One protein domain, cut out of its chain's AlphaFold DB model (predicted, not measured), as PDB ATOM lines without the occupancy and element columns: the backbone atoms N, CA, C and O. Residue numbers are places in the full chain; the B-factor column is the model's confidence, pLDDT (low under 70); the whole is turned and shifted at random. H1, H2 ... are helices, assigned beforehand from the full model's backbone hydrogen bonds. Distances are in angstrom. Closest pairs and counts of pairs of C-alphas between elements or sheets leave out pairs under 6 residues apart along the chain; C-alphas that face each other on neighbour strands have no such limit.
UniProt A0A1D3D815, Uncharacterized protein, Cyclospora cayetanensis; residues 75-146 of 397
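Overview. This is residues 75 to 146 of the 397 residues of an uncharacterized protein of Cyclospora cayetanensis (UniProt A0A1D3D815). One long helix, H4, begins in a small compact head with three short helices, and its residues 128 to 144 stick out as an arm. In the head, H1 packs beside the first part of H4, and H3 touches both H1 and H2, H2 only at the corner by their link. The 72 printed residues hold four named helices, H1 to H4, and no named strand: all helix. It is only just extended, close to loose, with a radius of gyration of the C-alphas of 16.9 A, spanning 58 by 20 by 16 A.

Arrangement. H4, residues 114 to 144, touches H1, residues 79 to 89, with residues 115 to 123 alone, at a shallow tilt of 26 degrees; the closest C-alphas, Ala 83 and Tyr 116, are 4.8 A apart. H1 touches H3, residues 105 to 111, at 72 degrees, only just about perpendicular; the closest C-alphas are Ala 83 and Val 110, 5.8 A. H3 touches H2, residues 94 to 103, only at the corner, closest at C-alphas Arg 108 and Asp 101, 4.8 A. H2 and H4 are apart. Every O i to N i+4 pair is within hydrogen-bond range in H1 and H3, 4 of 6 in H2 and 25 of 27 in H4.

Along the chain. H4 is 46.2 A long, from C-alpha 114 at (104.339, 110.270, 114.474) to C-alpha 144 at (111.533, 121.258, 158.786). H1 measures 15.1 A, H2 15.2 A and H3 10.0 A.

Size, cuts and confidence. The C-alphas of Asp 75 and Asn 146, the two farthest apart, are 58.4 A apart. The printed part has no cut, and its three links are tight. Residues 91 to 94, 124 and 143 to 146 have pLDDT under 70.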
ATOM      1  N   ASP A  75      92.390 123.511 108.513       84.19
ATOM      2  CA  ASP A  75      92.776 123.294 107.109       84.19
ATOM      3  C   ASP A  75      94.235 123.491 106.704       84.19
ATOM      4  O   ASP A  75      94.866 122.719 105.979       84.19
ATOM      5  N   LYS A  76      94.752 124.638 107.115       90.19
ATOM      6  CA  LYS A  76      95.971 125.201 106.554       90.19
ATOM      7  C   LYS A  76      97.159 125.007 107.480       90.19
ATOM      8  O   LYS A  76      98.291 125.170 107.044       90.19
ATOM      9  N   LEU A  77      96.924 124.607 108.732       90.88
ATOM     10  CA  LEU A  77      98.013 124.400 109.674       90.88
ATOM     11  C   LEU A  77      98.804 123.126 109.337       90.88
ATOM     12  O   LEU A  77      98.210 122.049 109.198       90.88
ATOM     13  N   PRO A  78     100.145 123.214 109.288       93.12
ATOM     14  CA  PRO A  78     101.010 122.050 109.231       93.12
ATOM     15  C   PRO A  78     100.733 121.066 110.373       93.12
ATOM     16  O   PRO A  78     100.516 121.457 111.523       93.12
ATOM     17  N   GLU A  79     100.812 119.772 110.064       91.94
ATOM     18  CA  GLU A  79     100.536 118.671 110.999       91.94
ATOM     19  C   GLU A  79     101.346 118.774 112.300       91.94
ATOM     20  O   GLU A  79     100.820 118.539 113.383       91.94
ATOM     21  N   HIS A  80     102.610 119.200 112.221       87.38
ATOM     22  CA  HIS A  80     103.481 119.344 113.388       87.38
ATOM     23  C   HIS A  80     103.061 120.492 114.326       87.38
ATOM     24  O   HIS A  80     103.252 120.384 115.538       87.38
ATOM     25  N   LEU A  81     102.473 121.576 113.799       90.12
ATOM     26  CA  LEU A  81     101.953 122.671 114.624       90.12
ATOM     27  C   LEU A  81     100.661 122.256 115.314       90.12
ATOM     28  O   LEU A  81     100.525 122.469 116.515       90.12
ATOM     29  N   LEU A  82      99.759 121.592 114.589       92.75
ATOM     30  CA  LEU A  82      98.548 121.016 115.173       92.75
ATOM     31  C   LEU A  82      98.877 119.975 116.249       92.75
ATOM     32  O   LEU A  82      98.319 120.033 117.341       92.75
ATOM     33  N   ALA A  83      99.852 119.098 115.996       89.31
ATOM     34  CA  ALA A  83     100.336 118.138 116.983       89.31
ATOM     35  C   ALA A  83     100.878 118.839 118.236       89.31
ATOM     36  O   ALA A  83     100.617 118.400 119.352       89.31
ATOM     37  N   ARG A  84     101.596 119.957 118.074       86.38
ATOM     38  CA  ARG A  84     102.099 120.746 119.201       86.38
ATOM     39  C   ARG A  84     100.981 121.446 119.970       86.38
ATOM     40  O   ARG A  84     101.050 121.474 121.192       86.38
ATOM     41  N   ILE A  85      99.968 121.972 119.284       88.31
ATOM     42  CA  ILE A  85      98.788 122.577 119.917       88.31
ATOM     43  C   ILE A  85      98.052 121.518 120.738       88.31
ATOM     44  O   ILE A  85      97.862 121.726 121.930       88.31
ATOM     45  N   PHE A  86      97.757 120.349 120.162       89.19
ATOM     46  CA  PHE A  86      97.119 119.248 120.893       89.19
ATOM     47  C   PHE A  86      97.970 118.749 122.057       89.19
ATOM     48  O   PHE A  86      97.448 118.461 123.132       89.19
ATOM     49  N   ALA A  87      99.291 118.697 121.883       86.06
ATOM     50  CA  ALA A  87     100.209 118.325 122.949       86.06
ATOM     51  C   ALA A  87     100.292 119.379 124.061       86.06
ATOM     52  O   ALA A  87     100.864 119.081 125.100       86.06
ATOM     53  N   LEU A  88      99.749 120.584 123.883       82.88
ATOM     54  CA  LEU A  88      99.624 121.593 124.938       82.88
ATOM     55  C   LEU A  88      98.200 121.661 125.505       82.88
ATOM     56  O   LEU A  88      98.047 121.966 126.683       82.88
ATOM     57  N   SER A  89      97.182 121.392 124.684       81.00
ATOM     58  CA  SER A  89      95.776 121.606 125.028       81.00
ATOM     59  C   SER A  89      95.082 120.397 125.640       81.00
ATOM     60  O   SER A  89      94.222 120.589 126.485       81.00
ATOM     61  N   VAL A  90      95.430 119.170 125.232       75.19
ATOM     62  CA  VAL A  90      94.915 117.955 125.885       75.19
ATOM     63  C   VAL A  90      95.526 117.939 127.270       75.19
ATOM     64  O   VAL A  90      96.730 117.776 127.349       75.19
ATOM     65  N   GLY A  91      94.804 118.179 128.355       66.56
ATOM     66  CA  GLY A  91      95.335 118.052 129.713       66.56
ATOM     67  C   GLY A  91      95.830 116.630 130.022       66.56
ATOM     68  O   GLY A  91      96.026 115.798 129.143       66.56
ATOM     69  N   GLU A  92      96.024 116.306 131.298       60.00
ATOM     70  CA  GLU A  92      96.181 114.896 131.710       60.00
ATOM     71  C   GLU A  92      94.867 114.103 131.587       60.00
ATOM     72  O   GLU A  92      94.851 112.884 131.742       60.00
ATOM     73  N   SER A  93      93.758 114.788 131.295       66.06
ATOM     74  CA  SER A  93      92.444 114.178 131.179       66.06
ATOM     75  C   SER A  93      92.301 113.431 129.854       66.06
ATOM     76  O   SER A  93      92.236 114.029 128.778       66.06
ATOM     77  N   THR A  94      92.187 112.108 129.938       68.19
ATOM     78  CA  THR A  94      91.869 111.234 128.799       68.19
ATOM     79  C   THR A  94      90.536 111.605 128.140       68.19
ATOM     80  O   THR A  94      90.393 111.439 126.932       68.19
ATOM     81  N   ALA A  95      89.600 112.197 128.892       70.62
ATOM     82  CA  ALA A  95      88.313 112.658 128.370       70.62
ATOM     83  C   ALA A  95      88.455 113.809 127.355       70.62
ATOM     84  O   ALA A  95      87.682 113.905 126.403       70.62
ATOM     85  N   GLU A  96      89.466 114.670 127.509       74.38
ATOM     86  CA  GLU A  96      89.726 115.748 126.547       74.38
ATOM     87  C   GLU A  96      90.331 115.208 125.245       74.38
ATOM     88  O   GLU A  96      90.053 115.735 124.168       74.38
ATOM     89  N   ALA A  97      91.113 114.127 125.323       72.44
ATOM     90  CA  ALA A  97      91.651 113.454 124.143       72.44
ATOM     91  C   ALA A  97      90.536 112.788 123.317       72.44
ATOM     92  O   ALA A  97      90.508 112.934 122.094       72.44
ATOM     93  N   GLU A  98      89.578 112.134 123.982       79.94
ATOM     94  CA  GLU A  98      88.414 111.514 123.331       79.94
ATOM     95  C   GLU A  98      87.528 112.549 122.620       79.94
ATOM     96  O   GLU A  98      87.035 112.304 121.516       79.94
ATOM     97  N   GLY A  99      87.385 113.746 123.204       83.88
ATOM     98  CA  GLY A  99      86.660 114.849 122.576       83.88
ATOM     99  C   GLY A  99      87.288 115.290 121.250       83.88
ATOM    100  O   GLY A  99      86.575 115.487 120.265       83.88
ATOM    101  N   ILE A 100      88.621 115.377 121.178       83.12
ATOM    102  CA  ILE A 100      89.361 115.832 119.984       83.12
ATOM    103  C   ILE A 100      89.265 114.819 118.835       83.12
ATOM    104  O   ILE A 100      89.143 115.222 117.675       83.12
ATOM    105  N   ASP A 101      89.232 113.520 119.141       81.88
ATOM    106  CA  ASP A 101      89.060 112.453 118.144       81.88
ATOM    107  C   ASP A 101      87.686 112.475 117.450       81.88
ATOM    108  O   ASP A 101      87.522 111.896 116.360       81.88
ATOM    109  N   SER A 102      86.705 113.146 118.063       84.62
ATOM    110  CA  SER A 102      85.346 113.301 117.539       84.62
ATOM    111  C   SER A 102      85.157 114.536 116.645       84.62
ATOM    112  O   SER A 102      84.213 114.564 115.859       84.62
ATOM    113  N   VAL A 103      86.064 115.525 116.701       87.88
ATOM    114  CA  VAL A 103      85.901 116.828 116.022       87.88
ATOM    115  C   VAL A 103      85.944 116.696 114.502       87.88
ATOM    116  O   VAL A 103      85.028 117.132 113.807       87.88
ATOM    117  N   CYS A 104      87.013 116.108 113.959       90.06
ATOM    118  CA  CYS A 104      87.106 115.801 112.534       90.06
ATOM    119  C   CYS A 104      88.175 114.738 112.243       90.06
ATOM    120  O   CYS A 104      89.063 114.456 113.054       90.06
ATOM    121  N   THR A 105      88.123 114.164 111.039       90.00
ATOM    122  CA  THR A 105      89.055 113.119 110.582       90.00
ATOM    123  C   THR A 105      90.512 113.576 110.583       90.00
ATOM    124  O   THR A 105      91.393 112.790 110.923       90.00
ATOM    125  N   ARG A 106      90.777 114.847 110.263       90.75
ATOM    126  CA  ARG A 106      92.130 115.414 110.297       90.75
ATOM    127  C   ARG A 106      92.692 115.487 111.711       90.75
ATOM    128  O   ARG A 106      93.855 115.163 111.914       90.75
ATOM    129  N   TRP A 107      91.894 115.904 112.690       92.25
ATOM    130  CA  TRP A 107      92.353 116.012 114.077       92.25
ATOM    131  C   TRP A 107      92.742 114.639 114.622       92.25
ATOM    132  O   TRP A 107      93.835 114.477 115.163       92.25
ATOM    133  N   ARG A 108      91.927 113.624 114.320       91.75
ATOM    134  CA  ARG A 108      92.248 112.218 114.586       91.75
ATOM    135  C   ARG A 108      93.530 111.754 113.884       91.75
ATOM    136  O   ARG A 108      94.318 111.017 114.473       91.75
ATOM    137  N   GLN A 109      93.767 112.160 112.634       93.19
ATOM    138  CA  GLN A 109      95.018 111.845 111.925       93.19
ATOM    139  C   GLN A 109      96.232 112.471 112.615       93.19
ATOM    140  O   GLN A 109      97.225 111.781 112.828       93.19
ATOM    141  N   VAL A 110      96.135 113.734 113.036       94.19
ATOM    142  CA  VAL A 110      97.206 114.425 113.766       94.19
ATOM    143  C   VAL A 110      97.479 113.748 115.113       94.19
ATOM    144  O   VAL A 110      98.642 113.536 115.445       94.19
ATOM    145  N   LEU A 111      96.451 113.366 115.879       90.38
ATOM    146  CA  LEU A 111      96.631 112.630 117.139       90.38
ATOM    147  C   LEU A 111      97.292 111.260 116.922       90.38
ATOM    148  O   LEU A 111      98.099 110.806 117.730       90.38
ATOM    149  N   ASN A 112      97.027 110.622 115.784       92.06
ATOM    150  CA  ASN A 112      97.684 109.375 115.399       92.06
ATOM    151  C   ASN A 112      99.046 109.566 114.715       92.06
ATOM    152  O   ASN A 112      99.740 108.579 114.453       92.06
ATOM    153  N   SER A 113      99.453 110.809 114.453       94.25
ATOM    154  CA  SER A 113     100.693 111.117 113.751       94.25
ATOM    155  C   SER A 113     101.931 110.755 114.563       94.25
ATOM    156  O   SER A 113     101.961 110.804 115.798       94.25
ATOM    157  N   ARG A 114     103.025 110.469 113.849       91.44
ATOM    158  CA  ARG A 114     104.339 110.270 114.474       91.44
ATOM    159  C   ARG A 114     104.793 111.524 115.229       91.44
ATOM    160  O   ARG A 114     105.385 111.400 116.296       91.44
ATOM    161  N   SER A 115     104.483 112.711 114.708       88.50
ATOM    162  CA  SER A 115     104.820 113.999 115.322       88.50
ATOM    163  C   SER A 115     104.189 114.152 116.707       88.50
ATOM    164  O   SER A 115     104.883 114.496 117.661       88.50
ATOM    165  N   TYR A 116     102.903 113.823 116.847       88.94
ATOM    166  CA  TYR A 116     102.214 113.865 118.138       88.94
ATOM    167  C   TYR A 116     102.752 112.807 119.111       88.94
ATOM    168  O   TYR A 116     103.062 113.115 120.263       88.94
ATOM    169  N   ARG A 117     102.977 111.578 118.626       87.88
ATOM    170  CA  ARG A 117     103.543 110.485 119.435       87.88
ATOM    171  C   ARG A 117     104.956 110.765 119.945       87.88
ATOM    172  O   ARG A 117     105.292 110.288 121.017       87.88
ATOM    173  N   ILE A 118     105.776 111.523 119.216       87.31
ATOM    174  CA  ILE A 118     107.111 111.938 119.685       87.31
ATOM    175  C   ILE A 118     107.008 113.039 120.753       87.31
ATOM    176  O   ILE A 118     107.807 113.076 121.688       87.31
ATOM    177  N   LEU A 119     106.019 113.930 120.644       81.75
ATOM    178  CA  LEU A 119     105.822 115.028 121.595       81.75
ATOM    179  C   LEU A 119     105.234 114.559 122.938       81.75
ATOM    180  O   LEU A 119     105.549 115.147 123.974       81.75
ATOM    181  N   LEU A 120     104.440 113.485 122.939       79.12
ATOM    182  CA  LEU A 120     103.835 112.897 124.141       79.12
ATOM    183  C   LEU A 120     104.871 112.513 125.224       79.12
ATOM    184  O   LEU A 120     104.766 113.027 126.339       79.12
ATOM    185  N   PRO A 121     105.912 111.700 124.939       76.81
ATOM    186  CA  PRO A 121     106.955 111.369 125.912       76.81
ATOM    187  C   PRO A 121     107.710 112.591 126.431       76.81
ATOM    188  O   PRO A 121     108.046 112.655 127.610       76.81
ATOM    189  N   LEU A 122     107.959 113.592 125.577       73.06
ATOM    190  CA  LEU A 122     108.634 114.823 125.994       73.06
ATOM    191  C   LEU A 122     107.791 115.602 127.002       73.06
ATOM    192  O   LEU A 122     108.328 116.116 127.984       73.06
ATOM    193  N   ARG A 123     106.472 115.622 126.812       70.69
ATOM    194  CA  ARG A 123     105.548 116.209 127.775       70.69
ATOM    195  C   ARG A 123     105.485 115.408 129.070       70.69
ATOM    196  O   ARG A 123     105.647 116.000 130.131       70.69
ATOM    197  N   LEU A 124     105.325 114.088 128.997       69.06
ATOM    198  CA  LEU A 124     105.307 113.228 130.183       69.06
ATOM    199  C   LEU A 124     106.615 113.342 130.976       69.06
ATOM    200  O   LEU A 124     106.584 113.413 132.197       69.06
ATOM    201  N   SER A 125     107.762 113.482 130.303       73.06
ATOM    202  CA  SER A 125     109.052 113.723 130.962       73.06
ATOM    203  C   SER A 125     109.135 115.085 131.657       73.06
ATOM    204  O   SER A 125     109.880 115.249 132.622       73.06
ATOM    205  N   ARG A 126     108.421 116.094 131.147       74.31
ATOM    206  CA  ARG A 126     108.362 117.424 131.754       74.31
ATOM    207  C   ARG A 126     107.453 117.400 132.975       74.31
ATOM    208  O   ARG A 126     107.886 117.832 134.033       74.31
ATOM    209  N   VAL A 127     106.262 116.825 132.834       73.81
ATOM    210  CA  VAL A 127     105.309 116.635 133.933       73.81
ATOM    211  C   VAL A 127     105.931 115.790 135.042       73.81
ATOM    212  O   VAL A 127     105.887 116.182 136.198       73.81
ATOM    213  N   ALA A 128     106.609 114.688 134.709       70.19
ATOM    214  CA  ALA A 128     107.306 113.860 135.691       70.19
ATOM    215  C   ALA A 128     108.404 114.638 136.434       70.19
ATOM    216  O   ALA A 128     108.558 114.475 137.641       70.19
ATOM    217  N   ARG A 129     109.143 115.519 135.744       74.31
ATOM    218  CA  ARG A 129     110.139 116.401 136.377       74.31
ATOM    219  C   ARG A 129     109.496 117.465 137.261       74.31
ATOM    220  O   ARG A 129     110.016 117.736 138.338       74.31
ATOM    221  N   GLU A 130     108.376 118.040 136.835       78.06
ATOM    222  CA  GLU A 130     107.609 119.007 137.625       78.06
ATOM    223  C   GLU A 130     107.021 118.337 138.879       78.06
ATOM    224  O   GLU A 130     107.192 118.854 139.980       78.06
ATOM    225  N   HIS A 131     106.442 117.142 138.749       77.06
ATOM    226  CA  HIS A 131     105.911 116.369 139.870       77.06
ATOM    227  C   HIS A 131     107.016 115.903 140.826       77.06
ATOM    228  O   HIS A 131     106.863 116.000 142.041       77.06
ATOM    229  N   HIS A 132     108.164 115.460 140.305       79.81
ATOM    230  CA  HIS A 132     109.322 115.116 141.131       79.81
ATOM    231  C   HIS A 132     109.874 116.343 141.876       79.81
ATOM    232  O   HIS A 132     110.176 116.259 143.064       79.81
ATOM    233  N   GLY A 133     109.927 117.506 141.217       85.56
ATOM    234  CA  GLY A 133     110.276 118.774 141.860       85.56
ATOM    235  C   GLY A 133     109.297 119.159 142.973       85.56
ATOM    236  O   GLY A 133     109.722 119.530 144.065       85.56
ATOM    237  N   GLN A 134     107.991 118.999 142.744       84.62
ATOM    238  CA  GLN A 134     106.961 119.246 143.760       84.62
ATOM    239  C   GLN A 134     107.033 118.256 144.930       84.62
ATOM    240  O   GLN A 134     106.869 118.660 146.080       84.62
ATOM    241  N   GLN A 135     107.311 116.975 144.675       83.38
ATOM    242  CA  GLN A 135     107.505 115.977 145.731       83.38
ATOM    243  C   GLN A 135     108.735 116.283 146.588       83.38
ATOM    244  O   GLN A 135     108.655 116.193 147.812       83.38
ATOM    245  N   LEU A 136     109.848 116.698 145.976       86.56
ATOM    246  CA  LEU A 136     111.042 117.123 146.709       86.56
ATOM    247  C   LEU A 136     110.766 118.355 147.580       86.56
ATOM    248  O   LEU A 136     111.204 118.398 148.727       86.56
ATOM    249  N   LEU A 137     109.995 119.321 147.071       81.94
ATOM    250  CA  LEU A 137     109.559 120.477 147.857       81.94
ATOM    251  C   LEU A 137     108.673 120.054 149.039       81.94
ATOM    252  O   LEU A 137     108.917 120.494 150.158       81.94
ATOM    253  N   ARG A 138     107.711 119.143 148.834       81.50
ATOM    254  CA  ARG A 138     106.850 118.628 149.916       81.50
ATOM    255  C   ARG A 138     107.631 117.873 150.992       81.50
ATOM    256  O   ARG A 138     107.398 118.102 152.175       81.50
ATOM    257  N   HIS A 139     108.574 117.016 150.604       83.69
ATOM    258  CA  HIS A 139     109.425 116.314 151.567       83.69
ATOM    259  C   HIS A 139     110.330 117.270 152.348       83.69
ATOM    260  O   HIS A 139     110.545 117.063 153.539       83.69
ATOM    261  N   ARG A 140     110.831 118.330 151.706       72.19
ATOM    262  CA  ARG A 140     111.688 119.315 152.371       72.19
ATOM    263  C   ARG A 140     110.911 120.189 153.357       72.19
ATOM    264  O   ARG A 140     111.404 120.414 154.455       72.19
ATOM    265  N   VAL A 141     109.696 120.616 153.009       78.69
ATOM    266  CA  VAL A 141     108.829 121.394 153.914       78.69
ATOM    267  C   VAL A 141     108.366 120.546 155.108       78.69
ATOM    268  O   VAL A 141     108.408 121.020 156.238       78.69
ATOM    269  N   GLY A 142     108.023 119.269 154.898       75.06
ATOM    270  CA  GLY A 142     107.635 118.362 155.989       75.06
ATOM    271  C   GLY A 142     108.782 117.933 156.918       75.06
ATOM    272  O   GLY A 142     108.537 117.539 158.054       75.06
ATOM    273  N   ALA A 143     110.039 118.009 156.469       67.94
ATOM    274  CA  ALA A 143     111.198 117.708 157.312       67.94
ATOM    275  C   ALA A 143     111.534 118.848 158.290       67.94
ATOM    276  O   ALA A 143     111.988 118.579 159.401       67.94
ATOM    277  N   CYS A 144     111.280 120.107 157.915       64.88
ATOM    278  CA  CYS A 144     111.533 121.258 158.786       64.88
ATOM    279  C   CYS A 144     110.480 121.408 159.900       64.88
ATOM    280  O   CYS A 144     110.800 121.911 160.968       64.88
ATOM    281  N   SER A 145     109.249 120.923 159.703       62.78
ATOM    282  CA  SER A 145     108.176 121.069 160.700       62.78
ATOM    283  C   SER A 145     108.296 120.138 161.914       62.78
ATOM    284  O   SER A 145     107.662 120.391 162.932       62.78
ATOM    285  N   ASN A 146     109.096 119.069 161.829       60.38
ATOM    286  CA  ASN A 146     109.183 118.053 162.888       60.38
ATOM    287  C   ASN A 146     110.436 118.185 163.777       60.38
ATOM    288  O   ASN A 146     110.489 117.559 164.830       60.38
TER     289      ASN A 146